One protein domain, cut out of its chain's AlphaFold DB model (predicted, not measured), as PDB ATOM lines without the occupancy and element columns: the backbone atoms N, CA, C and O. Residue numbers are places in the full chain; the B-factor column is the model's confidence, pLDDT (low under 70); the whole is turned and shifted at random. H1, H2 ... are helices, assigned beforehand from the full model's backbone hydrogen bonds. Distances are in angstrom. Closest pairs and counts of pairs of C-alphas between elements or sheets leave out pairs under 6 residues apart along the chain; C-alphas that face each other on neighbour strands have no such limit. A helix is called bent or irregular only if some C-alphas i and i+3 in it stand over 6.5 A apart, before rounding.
ATOM      1  N   GLN A  50       6.802 -17.317 -18.917       95.25
ATOM      2  CA  GLN A  50       5.716 -18.153 -19.451       95.25
ATOM      3  C   GLN A  50       4.666 -18.450 -18.373       95.25
ATOM      4  O   GLN A  50       3.470 -18.351 -18.626       95.25
ATOM      5  N   TRP A  51       5.088 -18.750 -17.140       94.38
ATOM      6  CA  TRP A  51       4.155 -18.945 -16.024       94.38
ATOM      7  C   TRP A  51       3.347 -17.684 -15.713       94.38
ATOM      8  O   TRP A  51       2.165 -17.771 -15.370       94.38
ATOM      9  N   ARG A  52       3.965 -16.504 -15.830       94.81
ATOM     10  CA  ARG A  52       3.268 -15.226 -15.654       94.81
ATOM     11  C   ARG A  52       2.266 -14.957 -16.766       94.81
ATOM     12  O   ARG A  52       1.180 -14.473 -16.458       94.81
ATOM     13  N   GLU A  53       2.620 -15.265 -18.007       97.12
ATOM     14  CA  GLU A  53       1.726 -15.162 -19.161       97.12
ATOM     15  C   GLU A  53       0.517 -16.088 -18.990       97.12
ATOM     16  O   GLU A  53      -0.614 -15.615 -18.953       97.12
ATOM     17  N   MET A  54       0.747 -17.366 -18.685       96.94
ATOM     18  CA  MET A  54      -0.332 -18.318 -18.402       96.94
ATOM     19  C   MET A  54      -1.222 -17.871 -17.233       96.94
ATOM     20  O   MET A  54      -2.445 -17.985 -17.288       96.94
ATOM     21  N   GLY A  55      -0.630 -17.353 -16.154       96.50
ATOM     22  CA  GLY A  55      -1.388 -16.839 -15.012       96.50
ATOM     23  C   GLY A  55      -2.232 -15.610 -15.361       96.50
ATOM     24  O   GLY A  55      -3.338 -15.448 -14.840       96.50
ATOM     25  N   MET A  56      -1.730 -14.751 -16.248       97.69
ATOM     26  CA  MET A  56      -2.473 -13.618 -16.791       97.69
ATOM     27  C   MET A  56      -3.638 -14.092 -17.664       97.69
ATOM     28  O   MET A  56      -4.746 -13.598 -17.471       97.69
ATOM     29  N   ASP A  57      -3.430 -15.080 -18.532       98.25
ATOM     30  CA  ASP A  57      -4.486 -15.640 -19.381       98.25
ATOM     31  C   ASP A  57      -5.604 -16.276 -18.553       98.25
ATOM     32  O   ASP A  57      -6.781 -15.996 -18.776       98.25
ATOM     33  N   ILE A  58      -5.250 -17.053 -17.521       97.81
ATOM     34  CA  ILE A  58      -6.223 -17.617 -16.575       97.81
ATOM     35  C   ILE A  58      -7.009 -16.498 -15.893       97.81
ATOM     36  O   ILE A  58      -8.234 -16.566 -15.799       97.81
ATOM     37  N   ARG A  59      -6.328 -15.447 -15.420       97.50
ATOM     38  CA  ARG A  59      -7.001 -14.314 -14.779       97.50
ATOM     39  C   ARG A  59      -7.952 -13.610 -15.743       97.50
ATOM     40  O   ARG A  59      -9.056 -13.270 -15.330       97.50
ATOM     41  N   ASN A  60      -7.539 -13.385 -16.986       98.19
ATOM     42  CA  ASN A  60      -8.372 -12.745 -18.000       98.19
ATOM     43  C   ASN A  60      -9.616 -13.591 -18.277       98.19
ATOM     44  O   ASN A  60     -10.726 -13.081 -18.161       98.19
ATOM     45  N   HIS A  61      -9.442 -14.897 -18.489       98.06
ATOM     46  CA  HIS A  61     -10.549 -15.829 -18.674       98.06
ATOM     47  C   HIS A  61     -11.528 -15.825 -17.489       98.06
ATOM     48  O   HIS A  61     -12.743 -15.800 -17.679       98.06
ATOM     49  N   VAL A  62     -11.018 -15.802 -16.252       97.69
ATOM     50  CA  VAL A  62     -11.861 -15.727 -15.048       97.69
ATOM     51  C   VAL A  62     -12.622 -14.406 -14.972       97.69
ATOM     52  O   VAL A  62     -13.782 -14.408 -14.577       97.69
ATOM     53  N   LEU A  63     -12.005 -13.282 -15.344       97.00
ATOM     54  CA  LEU A  63     -12.679 -11.981 -15.348       97.00
ATOM     55  C   LEU A  63     -13.755 -11.888 -16.437       97.00
ATOM     56  O   LEU A  63     -14.798 -11.285 -16.193       97.00
ATOM     57  N   GLU A  64     -13.530 -12.500 -17.597       98.12
ATOM     58  CA  GLU A  64     -14.521 -12.593 -18.678       98.12
ATOM     59  C   GLU A  64     -15.727 -13.466 -18.301       98.12
ATOM     60  O   GLU A  64     -16.827 -13.228 -18.790       98.12
ATOM     61  N   ASN A  65     -15.534 -14.438 -17.402       97.94
ATOM     62  CA  ASN A  65     -16.552 -15.400 -16.958       97.94
ATOM     63  C   ASN A  65     -16.812 -15.287 -15.444       97.94
ATOM     64  O   ASN A  65     -16.988 -16.284 -14.735       97.94
ATOM     65  N   LEU A  66     -16.747 -14.061 -14.918       96.69
ATOM     66  CA  LEU A  66     -16.717 -13.816 -13.476       96.69
ATOM     67  C   LEU A  66     -17.986 -14.303 -12.769       96.69
ATOM     68  O   LEU A  66     -17.911 -14.811 -11.655       96.69
ATOM     69  N   ASP A  67     -19.144 -14.165 -13.405       95.94
ATOM     70  CA  ASP A  67     -20.431 -14.638 -12.902       95.94
ATOM     71  C   ASP A  67     -20.439 -16.157 -12.676       95.94
ATOM     72  O   ASP A  67     -20.801 -16.616 -11.588       95.94
ATOM     73  N   TYR A  68     -19.954 -16.925 -13.654       97.75
ATOM     74  CA  TYR A  68     -19.823 -18.377 -13.557       97.75
ATOM     75  C   TYR A  68     -18.895 -18.781 -12.408       97.75
ATOM     76  O   TYR A  68     -19.268 -19.588 -11.554       97.75
ATOM     77  N   TYR A  69     -17.700 -18.187 -12.333       97.56
ATOM     78  CA  TYR A  69     -16.727 -18.544 -11.299       97.56
ATOM     79  C   TYR A  69     -17.143 -18.091  -9.895       97.56
ATOM     80  O   TYR A  69     -16.877 -18.800  -8.922       97.56
ATOM     81  N   LEU A  70     -17.834 -16.953  -9.762       96.12
ATOM     82  CA  LEU A  70     -18.427 -16.535  -8.489       96.12
ATOM     83  C   LEU A  70     -19.530 -17.496  -8.045       96.12
ATOM     84  O   LEU A  70     -19.609 -17.819  -6.856       96.12
ATOM     85  N   HIS A  71     -20.350 -17.981  -8.977       96.94
ATOM     86  CA  HIS A  71     -21.364 -18.983  -8.673       96.94
ATOM     87  C   HIS A  71     -20.725 -20.302  -8.224       96.94
ATOM     88  O   HIS A  71     -21.029 -20.775  -7.128       96.94
ATOM     89  N   GLN A  72     -19.759 -20.826  -8.984       97.56
ATOM     90  CA  GLN A  72     -19.030 -22.047  -8.635       97.56
ATOM     91  C   GLN A  72     -18.352 -21.938  -7.259       97.56
ATOM     92  O   GLN A  72     -18.427 -22.860  -6.445       97.56
ATOM     93  N   LEU A  73     -17.705 -20.802  -6.971       97.06
ATOM     94  CA  LEU A  73     -17.125 -20.538  -5.655       97.06
ATOM     95  C   LEU A  73     -18.202 -20.566  -4.567       97.06
ATOM     96  O   LEU A  73     -17.981 -21.155  -3.511       97.06
ATOM     97  N   SER A  74     -19.360 -19.950  -4.817       97.44
ATOM     98  CA  SER A  74     -20.438 -19.901  -3.832       97.44
ATOM     99  C   SER A  74     -20.972 -21.284  -3.476       97.44
ATOM    100  O   SER A  74     -21.103 -21.579  -2.290       97.44
ATOM    101  N   GLU A  75     -21.178 -22.154  -4.467       98.12
ATOM    102  CA  GLU A  75     -21.597 -23.538  -4.239       98.12
ATOM    103  C   GLU A  75     -20.564 -24.280  -3.389       98.12
ATOM    104  O   GLU A  75     -20.905 -24.853  -2.358       98.12
ATOM    105  N   LYS A  76     -19.272 -24.176  -3.730       98.25
ATOM    106  CA  LYS A  76     -18.205 -24.842  -2.966       98.25
ATOM    107  C   LYS A  76     -18.042 -24.317  -1.547       98.25
ATOM    108  O   LYS A  76     -17.668 -25.081  -0.659       98.25
ATOM    109  N   VAL A  77     -18.293 -23.033  -1.307       98.19
ATOM    110  CA  VAL A  77     -18.286 -22.487   0.054       98.19
ATOM    111  C   VAL A  77     -19.455 -23.053   0.856       98.19
ATOM    112  O   VAL A  77     -19.243 -23.469   1.993       98.19
ATOM    113  N   LEU A  78     -20.655 -23.106   0.273       97.38
ATOM    114  CA  LEU A  78     -21.842 -23.666   0.923       97.38
ATOM    115  C   LEU A  78     -21.675 -25.167   1.214       97.38
ATOM    116  O   LEU A  78     -21.939 -25.591   2.338       97.38
ATOM    117  N   ASP A  79     -21.151 -25.941   0.258       98.00
ATOM    118  CA  ASP A  79     -20.863 -27.377   0.402       98.00
ATOM    119  C   ASP A  79     -19.913 -27.664   1.575       98.00
ATOM    120  O   ASP A  79     -20.062 -28.653   2.292       98.00
ATOM    121  N   ASN A  80     -18.944 -26.775   1.805       97.94
ATOM    122  CA  ASN A  80     -17.983 -26.877   2.903       97.94
ATOM    123  C   ASN A  80     -18.506 -26.290   4.231       97.94
ATOM    124  O   ASN A  80     -17.728 -26.079   5.164       97.94
ATOM    125  N   GLY A  81     -19.808 -26.000   4.332       96.19
ATOM    126  CA  GLY A  81     -20.447 -25.460   5.536       96.19
ATOM    127  C   GLY A  81     -20.183 -23.971   5.781       96.19
ATOM    128  O   GLY A  81     -20.436 -23.466   6.877       96.19
ATOM    129  N   GLY A  82     -19.651 -23.259   4.788       95.56
ATOM    130  CA  GLY A  82     -19.526 -21.810   4.810       95.56
ATOM    131  C   GLY A  82     -20.852 -21.108   4.512       95.56
ATOM    132  O   GLY A  82     -21.843 -21.712   4.112       95.56
ATOM    133  N   HIS A  83     -20.862 -19.788   4.682       94.44
ATOM    134  CA  HIS A  83     -21.991 -18.935   4.318       94.44
ATOM    135  C   HIS A  83     -21.539 -17.900   3.295       94.44
ATOM    136  O   HIS A  83     -20.475 -17.300   3.446       94.44
ATOM    137  N   VAL A  84     -22.368 -17.671   2.278       95.88
ATOM    138  CA  VAL A  84     -22.104 -16.705   1.210       95.88
ATOM    139  C   VAL A  84     -23.183 -15.634   1.228       95.88
ATOM    140  O   VAL A  84     -24.369 -15.937   1.342       95.88
ATOM    141  N   PHE A  85     -22.767 -14.376   1.103       95.56
ATOM    142  CA  PHE A  85     -23.661 -13.236   0.957       95.56
ATOM    143  C   PHE A  85     -23.178 -12.355  -0.194       95.56
ATOM    144  O   PHE A  85     -22.091 -11.782  -0.132       95.56
ATOM    145  N   PHE A  86     -23.993 -12.254  -1.244       94.44
ATOM    146  CA  PHE A  86     -23.732 -11.383  -2.387       94.44
ATOM    147  C   PHE A  86     -24.337  -9.999  -2.135       94.44
ATOM    148  O   PHE A  86     -25.523  -9.766  -2.368       94.44
ATOM    149  N   ALA A  87     -23.508  -9.081  -1.643       96.12
ATOM    150  CA  ALA A  87     -23.872  -7.684  -1.446       96.12
ATOM    151  C   ALA A  87     -23.931  -6.940  -2.791       96.12
ATOM    152  O   ALA A  87     -22.981  -7.008  -3.571       96.12
ATOM    153  N   LYS A  88     -25.013  -6.196  -3.054       95.38
ATOM    154  CA  LYS A  88     -25.115  -5.353  -4.260       95.38
ATOM    155  C   LYS A  88     -24.444  -4.001  -4.056       95.38
ATOM    156  O   LYS A  88     -23.938  -3.412  -5.007       95.38
ATOM    157  N   THR A  89     -24.449  -3.510  -2.819       97.56
ATOM    158  CA  THR A  89     -23.836  -2.239  -2.435       97.56
ATOM    159  C   THR A  89     -22.830  -2.417  -1.298       97.56
ATOM    160  O   THR A  89     -22.856  -3.396  -0.550       97.56
ATOM    161  N   ALA A  90     -21.946  -1.429  -1.130       96.75
ATOM    162  CA  ALA A  90     -21.040  -1.378   0.018       96.75
ATOM    163  C   ALA A  90     -21.797  -1.295   1.360       96.75
ATOM    164  O   ALA A  90     -21.313  -1.809   2.371       96.75
ATOM    165  N   GLN A  91     -22.986  -0.680   1.363       97.31
ATOM    166  CA  GLN A  91     -23.836  -0.610   2.550       97.31
ATOM    167  C   GLN A  91     -24.375  -1.997   2.912       97.31
ATOM    168  O   GLN A  91     -24.206  -2.412   4.053       97.31
ATOM    169  N   ASP A  92     -24.884  -2.760   1.936       97.56
ATOM    170  CA  ASP A  92     -25.379  -4.127   2.167       97.56
ATOM    171  C   ASP A  92     -24.290  -5.017   2.786       97.56
ATOM    172  O   ASP A  92     -24.549  -5.796   3.703       97.56
ATOM    173  N   ALA A  93     -23.051  -4.897   2.291       96.38
ATOM    174  CA  ALA A  93     -21.911  -5.640   2.821       96.38
ATOM    175  C   ALA A  93     -21.615  -5.255   4.278       96.38
ATOM    176  O   ALA A  93     -21.421  -6.130   5.124       96.38
ATOM    177  N   THR A  94     -21.611  -3.954   4.574       96.62
ATOM    178  CA  THR A  94     -21.376  -3.428   5.926       96.62
ATOM    179  C   THR A  94     -22.450  -3.916   6.894       96.62
ATOM    180  O   THR A  94     -22.124  -4.498   7.930       96.62
ATOM    181  N   ASP A  95     -23.722  -3.772   6.523       97.00
ATOM    182  CA  ASP A  95     -24.866  -4.161   7.348       97.00
ATOM    183  C   ASP A  95     -24.864  -5.667   7.639       97.00
ATOM    184  O   ASP A  95     -25.126  -6.100   8.767       97.00
ATOM    185  N   TYR A  96     -24.511  -6.485   6.643       96.06
ATOM    186  CA  TYR A  96     -24.397  -7.929   6.816       96.06
ATOM    187  C   TYR A  96     -23.292  -8.309   7.812       96.06
ATOM    188  O   TYR A  96     -23.535  -9.109   8.724       96.06
ATOM    189  N   ILE A  97     -22.101  -7.711   7.677       94.25
ATOM    190  CA  ILE A  97     -20.965  -7.934   8.585       94.25
ATOM    191  C   ILE A  97     -21.321  -7.495  10.007       94.25
ATOM    192  O   ILE A  97     -21.125  -8.264  10.951       94.25
ATOM    193  N   GLU A  98     -21.900  -6.304  10.179       95.06
ATOM    194  CA  GLU A  98     -22.373  -5.838  11.485       95.06
ATOM    195  C   GLU A  98     -23.397  -6.797  12.092       95.06
ATOM    196  O   GLU A  98     -23.335  -7.110  13.283       95.06
ATOM    197  N   GLY A  99     -24.330  -7.290  11.278       94.50
ATOM    198  CA  GLY A  99     -25.314  -8.276  11.694       94.50
ATOM    199  C   GLY A  99     -24.662  -9.559  12.211       94.50
ATOM    200  O   GLY A  99     -25.082 -10.082  13.243       94.50
ATOM    201  N   ILE A 100     -23.617 -10.060  11.540       92.81
ATOM    202  CA  ILE A 100     -22.847 -11.221  12.018       92.81
ATOM    203  C   ILE A 100     -22.209 -10.921  13.375       92.81
ATOM    204  O   ILE A 100     -22.322 -11.741  14.288       92.81
ATOM    205  N   LEU A 101     -21.562  -9.761  13.515       92.12
ATOM    206  CA  LEU A 101     -20.882  -9.364  14.749       92.12
ATOM    207  C   LEU A 101     -21.856  -9.207  15.921       92.12
ATOM    208  O   LEU A 101     -21.549  -9.655  17.017       92.12
ATOM    209  N   LYS A 102     -23.043  -8.633  15.697       91.56
ATOM    210  CA  LYS A 102     -24.087  -8.491  16.729       91.56
ATOM    211  C   LYS A 102     -24.669  -9.847  17.149       91.56
ATOM    212  O   LYS A 102     -24.972 -10.042  18.322       91.56
ATOM    213  N   ARG A 103     -24.823 -10.789  16.205       88.94
ATOM    214  CA  ARG A 103     -25.333 -12.150  16.474       88.94
ATOM    215  C   ARG A 103     -24.315 -13.039  17.179       88.94
ATOM    216  O   ARG A 103     -24.698 -13.874  17.994       88.94
ATOM    217  N   LYS A 104     -23.027 -12.895  16.864       85.12
ATOM    218  CA  LYS A 104     -21.968 -13.591  17.593       85.12
ATOM    219  C   LYS A 104     -21.724 -12.873  18.913       85.12
ATOM    220  O   LYS A 104     -21.112 -11.814  18.947       85.12
ATOM    221  N   THR A 105     -22.132 -13.486  20.021       64.75
ATOM    222  CA  THR A 105     -21.635 -13.076  21.338       64.75
ATOM    223  C   THR A 105     -20.104 -13.126  21.291       64.75
ATOM    224  O   THR A 105     -19.561 -14.163  20.891       64.75
ATOM    225  N   PRO A 106     -19.379 -12.046  21.633       62.50
ATOM    226  CA  PRO A 106     -17.928 -12.099  21.640       62.50
ATOM    227  C   PRO A 106     -17.507 -13.212  22.599       62.50
ATOM    228  O   PRO A 106     -17.855 -13.185  23.782       62.50
ATOM    229  N   ARG A 107     -16.780 -14.215  22.090       60.38
ATOM    230  CA  ARG A 107     -16.033 -15.118  22.966       60.38
ATOM    231  C   ARG A 107     -15.103 -14.217  23.771       60.38
ATOM    232  O   ARG A 107     -14.237 -13.574  23.184       60.38
ATOM    233  N   LYS A 108     -15.331 -14.113  25.082       50.12
ATOM    234  CA  LYS A 108     -14.331 -13.561  25.997       50.12
ATOM    235  C   LYS A 108     -13.112 -14.481  25.894       50.12
ATOM    236  O   LYS A 108     -13.267 -15.690  26.062       50.12
ATOM    237  N   TRP A 109     -11.982 -13.905  25.505       45.16
ATOM    238  CA  TRP A 109     -10.674 -14.548  25.552       45.16
ATOM    239  C   TRP A 109     -10.143 -14.432  26.975       45.16
ATOM    240  O   TRP A 109     -10.384 -13.360  27.582       45.16
TER     241      TRP A 109
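This is residues 50 to 109 of the 109 residues of the protein "Predicted L-lactate dehydrogenase, iron-sulfur cluster-binding subunit YkgF" of Vibrio ponticus (UniProt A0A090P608). Three helices are strung out one after another as an open zigzag with no common core: H1 and H2 meet at a corner, and residues 80 to 89 then fold back from the end of H2 to the beginning of H3, which runs in nearly the same direction as H2. H1 sticks out at one end with residues 50 to 60, and residues 98 to 109, the last part of H3 and a tail without a named element, stick out at the other. The printed part has 60 residues, with three named helices in the order H1, H2, H3 and no named strand, and its class is all helix. The whole is extended, with a radius of gyration of the C-alphas of 16.7 A, and elongated, spanning 50 by 28 by 22 A.

H1, residues 50 to 64, and H2, residues 66 to 79, are joined by a tight link of one residue, Asn 65. Their lines are about perpendicular, at 89 degrees. They are close but not clearly touching, with 1 pair of C-alphas within 8 A: the closest C-alphas, those of Val 62 and Tyr 69, are 6.8 A apart. Their centres are 19.0 A apart. After H2 comes a short link of 10 residues, and then H3, residues 90 to 103. H3 touches no helix: H2 and H3 are apart, and so are H1 and H3. In H1, H2 and H3 every O i to N i+4 pair is within hydrogen-bond range.

H1 begins at Gln 50, with its C-alpha at (5.716, -18.153, -19.451), and runs to Glu 64, 21.0 A from first to last C-alpha. H2 runs from Leu 66, with its C-alpha at (-16.717, -13.816, -13.476), to Asp 79, over 19.8 A. H3 runs from Ala 90 over 20.1 A to Arg 103, with its C-alpha at (-25.333, -12.150, 16.474). No helix is bent or irregular.

The two C-alphas farthest apart are those of Gln 50 and Lys 108, at 49.9 A, and the first and last printed C-alphas, those of Gln 50 and Trp 109, are 48.0 A apart. Without the stretches that stand free, residues 50 to 60, 63 to 68 and 98 to 109, the body has 31 residues and spans 27 by 25 by 8 A. The printed part has no cut and no long link between its helices, and it ends at residue 109, the chain's last residue. The mean pLDDT of the printed part is 92.8, and the residues under 70 are 105 to 109.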